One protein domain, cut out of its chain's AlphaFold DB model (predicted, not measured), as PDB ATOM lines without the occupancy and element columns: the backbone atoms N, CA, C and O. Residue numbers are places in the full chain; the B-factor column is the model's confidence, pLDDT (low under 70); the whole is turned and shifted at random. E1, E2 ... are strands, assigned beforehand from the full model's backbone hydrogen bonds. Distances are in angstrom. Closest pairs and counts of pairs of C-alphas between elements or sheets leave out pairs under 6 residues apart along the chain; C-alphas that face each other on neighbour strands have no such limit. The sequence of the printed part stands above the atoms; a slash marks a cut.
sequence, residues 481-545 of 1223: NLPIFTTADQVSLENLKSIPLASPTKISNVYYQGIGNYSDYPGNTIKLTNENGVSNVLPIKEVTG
ATOM      1  N   ASN A 481     114.168 193.497 132.889       79.38
ATOM      2  CA  ASN A 481     113.232 193.444 134.016       79.38
ATOM      3  C   ASN A 481     113.523 192.354 135.059       79.38
ATOM      4  O   ASN A 481     112.610 191.669 135.522       79.38
ATOM      5  N   LEU A 482     114.789 192.227 135.471       90.44
ATOM      6  CA  LEU A 482     115.142 191.398 136.627       90.44
ATOM      7  C   LEU A 482     114.744 192.126 137.928       90.44
ATOM      8  O   LEU A 482     115.198 193.253 138.129       90.44
ATOM      9  N   PRO A 483     113.958 191.523 138.839       91.88
ATOM     10  CA  PRO A 483     113.703 192.124 140.143       91.88
ATOM     11  C   PRO A 483     115.003 192.344 140.917       91.88
ATOM     12  O   PRO A 483     115.918 191.513 140.863       91.88
ATOM     13  N   ILE A 484     115.095 193.444 141.659       91.94
ATOM     14  CA  ILE A 484     116.195 193.648 142.604       91.94
ATOM     15  C   ILE A 484     116.165 192.584 143.720       91.94
ATOM     16  O   ILE A 484     115.116 192.014 144.022       91.94
ATOM     17  N   PHE A 485     117.331 192.281 144.300       92.12
ATOM     18  CA  PHE A 485     117.558 191.179 145.252       92.12
ATOM     19  C   PHE A 485     117.368 189.753 144.687       92.12
ATOM     20  O   PHE A 485     117.359 188.799 145.466       92.12
ATOM     21  N   THR A 486     117.255 189.571 143.364       91.88
ATOM     22  CA  THR A 486     117.255 188.229 142.753       91.88
ATOM     23  C   THR A 486     118.649 187.607 142.875       91.88
ATOM     24  O   THR A 486     119.645 188.203 142.466       91.88
ATOM     25  N   THR A 487     118.735 186.406 143.444       91.69
ATOM     26  CA  THR A 487     120.011 185.718 143.705       91.69
ATOM     27  C   THR A 487     120.445 184.819 142.543       91.69
ATOM     28  O   THR A 487     119.659 184.485 141.658       91.69
ATOM     29  N   ALA A 488     121.720 184.411 142.525       92.25
ATOM     30  CA  ALA A 488     122.320 183.635 141.430       92.25
ATOM     31  C   ALA A 488     121.618 182.294 141.124       92.25
ATOM     32  O   ALA A 488     121.641 181.843 139.984       92.25
ATOM     33  N   ASP A 489     120.995 181.672 142.125       92.38
ATOM     34  CA  ASP A 489     120.195 180.443 142.030       92.38
ATOM     35  C   ASP A 489     118.774 180.662 141.479       92.38
ATOM     36  O   ASP A 489     118.129 179.710 141.041       92.38
ATOM     37  N   GLN A 490     118.287 181.906 141.482       91.38
ATOM     38  CA  GLN A 490     116.957 182.286 140.992       91.38
ATOM     39  C   GLN A 490     116.974 182.719 139.518       91.38
ATOM     40  O   GLN A 490     115.918 182.813 138.890       91.38
ATOM     41  N   VAL A 491     118.157 182.976 138.952       91.06
ATOM     42  CA  VAL A 491     118.330 183.310 137.535       91.06
ATOM     43  C   VAL A 491     118.553 182.031 136.722       91.06
ATOM     44  O   VAL A 491     119.433 181.234 137.029       91.06
ATOM     45  N   SER A 492     117.794 181.860 135.640       87.25
ATOM     46  CA  SER A 492     117.974 180.767 134.677       87.25
ATOM     47  C   SER A 492     118.426 181.327 133.331       87.25
ATOM     48  O   SER A 492     117.742 182.180 132.768       87.25
ATOM     49  N   LEU A 493     119.556 180.840 132.810       88.12
ATOM     50  CA  LEU A 493     120.097 181.207 131.498       88.12
ATOM     51  C   LEU A 493     120.361 179.951 130.667       88.12
ATOM     52  O   LEU A 493     121.006 179.010 131.131       88.12
ATOM     53  N   GLU A 494     119.879 179.952 129.428       86.88
ATOM     54  CA  GLU A 494     120.101 178.873 128.464       86.88
ATOM     55  C   GLU A 494     121.390 179.095 127.656       86.88
ATOM     56  O   GLU A 494     121.924 180.200 127.591       86.88
ATOM     57  N   ASN A 495     121.882 178.035 127.006       87.38
ATOM     58  CA  ASN A 495     123.001 178.077 126.051       87.38
ATOM     59  C   ASN A 495     124.333 178.645 126.601       87.38
ATOM     60  O   ASN A 495     125.192 179.080 125.831       87.38
ATOM     61  N   LEU A 496     124.532 178.590 127.926       91.50
ATOM     62  CA  LEU A 496     125.802 178.916 128.579       91.50
ATOM     63  C   LEU A 496     126.936 178.014 128.062       91.50
ATOM     64  O   LEU A 496     126.856 176.785 128.122       91.50
ATOM     65  N   LYS A 497     128.017 178.637 127.596       92.12
ATOM     66  CA  LYS A 497     129.207 177.987 127.031       92.12
ATOM     67  C   LYS A 497     130.481 178.745 127.412       92.12
ATOM     68  O   LYS A 497     130.436 179.754 128.106       92.12
ATOM     69  N   SER A 498     131.633 178.267 126.946       95.12
ATOM     70  CA  SER A 498     132.899 179.011 126.996       95.12
ATOM     71  C   SER A 498     133.631 178.922 125.652       95.12
ATOM     72  O   SER A 498     133.477 177.931 124.935       95.12
ATOM     73  N   ILE A 499     134.389 179.966 125.303       93.19
ATOM     74  CA  ILE A 499     135.138 180.109 124.038       93.19
ATOM     75  C   ILE A 499     136.566 180.602 124.359       93.19
ATOM     76  O   ILE A 499     136.712 181.512 125.184       93.19
ATOM     77  N   PRO A 500     137.628 180.065 123.717       93.12
ATOM     78  CA  PRO A 500     137.615 179.142 122.572       93.12
ATOM     79  C   PRO A 500     137.422 177.657 122.918       93.12
ATOM     80  O   PRO A 500     137.239 176.848 122.012       93.12
ATOM     81  N   LEU A 501     137.454 177.281 124.199       93.62
ATOM     82  CA  LEU A 501     137.365 175.886 124.645       93.62
ATOM     83  C   LEU A 501     136.112 175.653 125.495       93.62
ATOM     84  O   LEU A 501     135.844 176.400 126.438       93.62
ATOM     85  N   ALA A 502     135.366 174.592 125.187       93.56
ATOM     86  CA  ALA A 502     134.168 174.226 125.935       93.56
ATOM     87  C   ALA A 502     134.506 173.937 127.409       93.56
ATOM     88  O   ALA A 502     135.401 173.149 127.705       93.56
ATOM     89  N   SER A 503     133.780 174.579 128.324       94.19
ATOM     90  CA  SER A 503     133.975 174.461 129.770       94.19
ATOM     91  C   SER A 503     132.626 174.652 130.485       94.19
ATOM     92  O   SER A 503     131.932 175.638 130.199       94.19
ATOM     93  N   PRO A 504     132.209 173.729 131.379       94.25
ATOM     94  CA  PRO A 504     131.014 173.878 132.205       94.25
ATOM     95  C   PRO A 504     130.963 175.242 132.891       94.25
ATOM     96  O   PRO A 504     131.898 175.639 133.586       94.25
ATOM     97  N   THR A 505     129.866 175.962 132.670       94.00
ATOM     98  CA  THR A 505     129.684 177.365 133.055       94.00
ATOM     99  C   THR A 505     128.463 177.495 133.958       94.00
ATOM    100  O   THR A 505     127.426 176.895 133.681       94.00
ATOM    101  N   LYS A 506     128.576 178.284 135.031       93.50
ATOM    102  CA  LYS A 506     127.474 178.603 135.947       93.50
ATOM    103  C   LYS A 506     127.344 180.107 136.152       93.50
ATOM    104  O   LYS A 506     128.314 180.848 135.994       93.50
ATOM    105  N   ILE A 507     126.169 180.532 136.601       94.69
ATOM    106  CA  ILE A 507     126.009 181.828 137.262       94.69
ATOM    107  C   ILE A 507     126.689 181.732 138.634       94.69
ATOM    108  O   ILE A 507     126.509 180.750 139.359       94.69
ATOM    109  N   SER A 508     127.523 182.713 138.968       93.75
ATOM    110  CA  SER A 508     128.235 182.784 140.248       93.75
ATOM    111  C   SER A 508     127.732 183.906 141.146       93.75
ATOM    112  O   SER A 508     127.773 183.739 142.360       93.75
ATOM    113  N   ASN A 509     127.283 185.031 140.577       93.00
ATOM    114  CA  ASN A 509     126.715 186.142 141.343       93.00
ATOM    115  C   ASN A 509     125.813 187.052 140.486       93.00
ATOM    116  O   ASN A 509     125.871 186.999 139.255       93.00
ATOM    117  N   VAL A 510     125.021 187.900 141.146       92.12
ATOM    118  CA  VAL A 510     124.187 188.953 140.536       92.12
ATOM    119  C   VAL A 510     124.479 190.271 141.251       92.12
ATOM    120  O   VAL A 510     124.539 190.307 142.479       92.12
ATOM    121  N   TYR A 511     124.664 191.344 140.486       88.50
ATOM    122  CA  TYR A 511     125.133 192.640 140.966       88.50
ATOM    123  C   TYR A 511     124.194 193.774 140.587       88.50
ATOM    124  O   TYR A 511     123.667 193.828 139.474       88.50
ATOM    125  N   TYR A 512     124.025 194.693 141.535       89.00
ATOM    126  CA  TYR A 512     123.050 195.771 141.479       89.00
ATOM    127  C   TYR A 512     123.719 197.115 141.778       89.00
ATOM    128  O   TYR A 512     124.021 197.413 142.930       89.00
ATOM    129  N   GLN A 513     123.908 197.927 140.738       86.12
ATOM    130  CA  GLN A 513     124.297 199.336 140.825       86.12
ATOM    131  C   GLN A 513     123.080 200.249 141.083       86.12
ATOM    132  O   GLN A 513     123.223 201.340 141.633       86.12
ATOM    133  N   GLY A 514     121.869 199.816 140.708       87.94
ATOM    134  CA  GLY A 514     120.643 200.569 140.970       87.94
ATOM    135  C   GLY A 514     119.375 199.986 140.343       87.94
ATOM    136  O   GLY A 514     119.398 198.954 139.673       87.94
ATOM    137  N   ILE A 515     118.250 200.668 140.563       88.94
ATOM    138  CA  ILE A 515     116.928 200.307 140.029       88.94
ATOM    139  C   ILE A 515     116.631 201.157 138.786       88.94
ATOM    140  O   ILE A 515     116.758 202.381 138.822       88.94
ATOM    141  N   GLY A 516     116.194 200.511 137.707       87.19
ATOM    142  CA  GLY A 516     116.010 201.093 136.377       87.19
ATOM    143  C   GLY A 516     117.062 200.593 135.383       87.19
ATOM    144  O   GLY A 516     117.608 199.495 135.533       87.19
ATOM    145  N   ASN A 517     117.343 201.399 134.357       83.25
ATOM    146  CA  ASN A 517     118.374 201.102 133.365       83.25
ATOM    147  C   ASN A 517     119.762 201.547 133.863       83.25
ATOM    148  O   ASN A 517     120.069 202.736 133.874       83.25
ATOM    149  N   TYR A 518     120.591 200.568 134.227       76.12
ATOM    150  CA  TYR A 518     122.030 200.715 134.466       76.12
ATOM    151  C   TYR A 518     122.777 199.700 133.575       76.12
ATOM    152  O   TYR A 518     123.519 198.856 134.078       76.12
ATOM    153  N   SER A 519     122.515 199.716 132.261       60.88
ATOM    154  CA  SER A 519     123.150 198.805 131.291       60.88
ATOM    155  C   SER A 519     124.628 199.105 131.027       60.88
ATOM    156  O   SER A 519     125.366 198.217 130.603       60.88
ATOM    157  N   ASP A 520     125.047 200.351 131.245       60.91
ATOM    158  CA  ASP A 520     126.422 200.802 131.038       60.91
ATOM    159  C   ASP A 520     127.332 200.281 132.158       60.91
ATOM    160  O   ASP A 520     126.998 200.361 133.341       60.91
ATOM    161  N   TYR A 521     128.497 199.748 131.780       56.88
ATOM    162  CA  TYR A 521     129.475 199.169 132.705       56.88
ATOM    163  C   TYR A 521     129.974 200.221 133.724       56.88
ATOM    164  O   TYR A 521     130.251 201.350 133.323       56.88
ATOM    165  N   PRO A 522     130.117 199.891 135.028       56.44
ATOM    166  CA  PRO A 522     130.019 198.555 135.630       56.44
ATOM    167  C   PRO A 522     128.595 198.000 135.755       56.44
ATOM    168  O   PRO A 522     128.428 196.786 135.685       56.44
ATOM    169  N   GLY A 523     127.593 198.877 135.863       79.62
ATOM    170  CA  GLY A 523     126.176 198.560 135.686       79.62
ATOM    171  C   GLY A 523     125.558 197.532 136.640       79.62
ATOM    172  O   GLY A 523     126.166 197.039 137.589       79.62
ATOM    173  N   ASN A 524     124.306 197.186 136.354       88.44
ATOM    174  CA  ASN A 524     123.684 195.972 136.882       88.44
ATOM    175  C   ASN A 524     124.219 194.782 136.070       88.44
ATOM    176  O   ASN A 524     124.124 194.802 134.843       88.44
ATOM    177  N   THR A 525     124.776 193.740 136.697       90.00
ATOM    178  CA  THR A 525     125.421 192.630 135.961       90.00
ATOM    179  C   THR A 525     125.163 191.240 136.543       90.00
ATOM    180  O   THR A 525     124.866 191.070 137.721       90.00
ATOM    181  N   ILE A 526     125.303 190.210 135.705       91.44
ATOM    182  CA  ILE A 526     125.354 188.799 136.111       91.44
ATOM    183  C   ILE A 526     126.767 188.276 135.869       91.44
ATOM    184  O   ILE A 526     127.242 188.295 134.734       91.44
ATOM    185  N   LYS A 527     127.424 187.766 136.914       93.88
ATOM    186  CA  LYS A 527     128.749 187.145 136.806       93.88
ATOM    187  C   LYS A 527     128.595 185.664 136.481       93.88
ATOM    188  O   LYS A 527     127.989 184.908 137.242       93.88
ATOM    189  N   LEU A 528     129.138 185.263 135.339       94.88
ATOM    190  CA  LEU A 528     129.340 183.872 134.953       94.88
ATOM    191  C   LEU A 528     130.747 183.436 135.369       94.88
ATOM    192  O   LEU A 528     131.691 184.205 135.224       94.88
ATOM    193  N   THR A 529     130.904 182.189 135.811       95.44
ATOM    194  CA  THR A 529     132.213 181.555 136.049       95.44
ATOM    195  C   THR A 529     132.196 180.130 135.499       95.44
ATOM    196  O   THR A 529     131.209 179.412 135.690       95.44
ATOM    197  N   ASN A 530     133.272 179.700 134.840       95.50
ATOM    198  CA  ASN A 530     133.434 178.313 134.393       95.50
ATOM    199  C   ASN A 530     134.319 177.479 135.335       95.50
ATOM    200  O   ASN A 530     134.940 177.999 136.263       95.50
ATOM    201  N   GLU A 531     134.396 176.164 135.116       93.44
ATOM    202  CA  GLU A 531     135.240 175.282 135.940       93.44
ATOM    203  C   GLU A 531     136.750 175.571 135.822       93.44
ATOM    204  O   GLU A 531     137.540 175.002 136.584       93.44
ATOM    205  N   ASN A 532     137.169 176.414 134.871       92.25
ATOM    206  CA  ASN A 532     138.549 176.885 134.753       92.25
ATOM    207  C   ASN A 532     138.850 178.062 135.694       92.25
ATOM    208  O   ASN A 532     140.011 178.431 135.831       92.25
ATOM    209  N   GLY A 533     137.839 178.611 136.377       91.00
ATOM    210  CA  GLY A 533     137.964 179.780 137.255       91.00
ATOM    211  C   GLY A 533     137.892 181.115 136.510       91.00
ATOM    212  O   GLY A 533     137.831 182.166 137.146       91.00
ATOM    213  N   VAL A 534     137.842 181.083 135.175       95.38
ATOM    214  CA  VAL A 534     137.674 182.270 134.333       95.38
ATOM    215  C   VAL A 534     136.221 182.735 134.411       95.38
ATOM    216  O   VAL A 534     135.284 181.930 134.397       95.38
ATOM    217  N   SER A 535     136.034 184.051 134.495       95.31
ATOM    218  CA  SER A 535     134.724 184.686 134.637       95.31
ATOM    219  C   SER A 535     134.383 185.595 133.453       95.31
ATOM    220  O   SER A 535     135.257 185.992 132.682       95.31
ATOM    221  N   ASN A 536     133.107 185.948 133.319       94.25
ATOM    222  CA  ASN A 536     132.622 187.050 132.480       94.25
ATOM    223  C   ASN A 536     131.448 187.749 133.184       94.25
ATOM    224  O   ASN A 536     130.815 187.133 134.043       94.25
ATOM    225  N   VAL A 537     131.135 189.001 132.840       92.12
ATOM    226  CA  VAL A 537     129.968 189.720 133.391       92.12
ATOM    227  C   VAL A 537     129.037 190.194 132.279       92.12
ATOM    228  O   VAL A 537     129.479 190.824 131.325       92.12
ATOM    229  N   LEU A 538     127.748 189.871 132.398       89.12
ATOM    230  CA  LEU A 538     126.703 190.201 131.427       89.12
ATOM    231  C   LEU A 538     125.867 191.397 131.930       89.12
ATOM    232  O   LEU A 538     125.387 191.318 133.061       89.12
ATOM    233  N   PRO A 539     125.640 192.465 131.142       87.44
ATOM    234  CA  PRO A 539     124.879 193.640 131.581       87.44
ATOM    235  C   PRO A 539     123.363 193.389 131.594       87.44
ATOM    236  O   PRO A 539     122.764 193.027 130.581       87.44
ATOM    237  N   ILE A 540     122.724 193.613 132.741       88.06
ATOM    238  CA  ILE A 540     121.269 193.555 132.914       88.06
ATOM    239  C   ILE A 540     120.686 194.883 132.419       88.06
ATOM    240  O   ILE A 540     121.008 195.943 132.956       88.06
ATOM    241  N   LYS A 541     119.807 194.842 131.412       84.31
ATOM    242  CA  LYS A 541     119.310 196.065 130.760       84.31
ATOM    243  C   LYS A 541     118.381 196.894 131.650       84.31
ATOM    244  O   LYS A 541     118.351 198.114 131.539       84.31
ATOM    245  N   GLU A 542     117.599 196.244 132.504       87.88
ATOM    246  CA  GLU A 542     116.636 196.919 133.375       87.88
ATOM    247  C   GLU A 542     116.404 196.093 134.643       87.88
ATOM    248  O   GLU A 542     116.152 194.886 134.558       87.88
ATOM    249  N   VAL A 543     116.497 196.743 135.806       91.06
ATOM    250  CA  VAL A 543     116.218 196.147 137.120       91.06
ATOM    251  C   VAL A 543     114.988 196.797 137.738       91.06
ATOM    252  O   VAL A 543     114.898 198.020 137.810       91.06
ATOM    253  N   THR A 544     114.049 195.985 138.220       90.50
ATOM    254  CA  THR A 544     112.760 196.444 138.754       90.50
ATOM    255  C   THR A 544     112.768 196.468 140.286       90.50
ATOM    256  O   THR A 544     113.184 195.511 140.933       90.50
ATOM    257  N   GLY A 545     112.364 197.601 140.875       83.12
ATOM    258  CA  GLY A 545     112.609 197.914 142.292       83.12
ATOM    259  C   GLY A 545     111.591 197.395 143.308       83.12
ATOM    260  O   GLY A 545     111.899 197.340 144.493       83.12
TER     261      GLY A 545
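AT A GLANCE: This is residues 481 to 545 of the 1223 residues of the protein "Peptidase M60 domain-containing protein" of Enterococcus hirae (UniProt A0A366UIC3). A narrow antiparallel sheet, order E3, E4, E5, has the short parallel pair E1 and E6 beyond one end and E2 near the other; residues 484 to 496 run lengthwise between those ends. The sheet is a meander, each strand the antiparallel neighbour of the one before. The 65 printed residues hold six strands, E1 to E6 in order, and no named helix: all strand, with 27 residues in them. The whole is compact, radius of gyration of the C-alphas 12.2 A, spanning 36 by 22 by 18 A.

IN THESE COORDINATES: Find C-alpha 481 at (113.232, 193.444, 134.016), where E1, residues 481 to 483, begins. E2 is 497 to 499; E3, 505 to 511, spans 17.8 A; E4, 525 to 530, 16.5 A; E5, 535 to 539, 13.7 A. E6, 542 to 544, ends at (112.760, 196.444, 138.754).

HOW THE PARTS SIT: Within hydrogen-bond range, find N 508 and O 527, 2.8 A, in hairpin E3 and E4; N 528 and O 536, 2.8 A, in hairpin E4 and E5; N 481 and O 542, 2.9 A, between parallel E1 and E6. E2 pairs with no named strand.

THE WHOLE: The printed part has no cut. Links E1 to E2 and E3 to E4 are long. Residues 519 to 522 have pLDDT under 70.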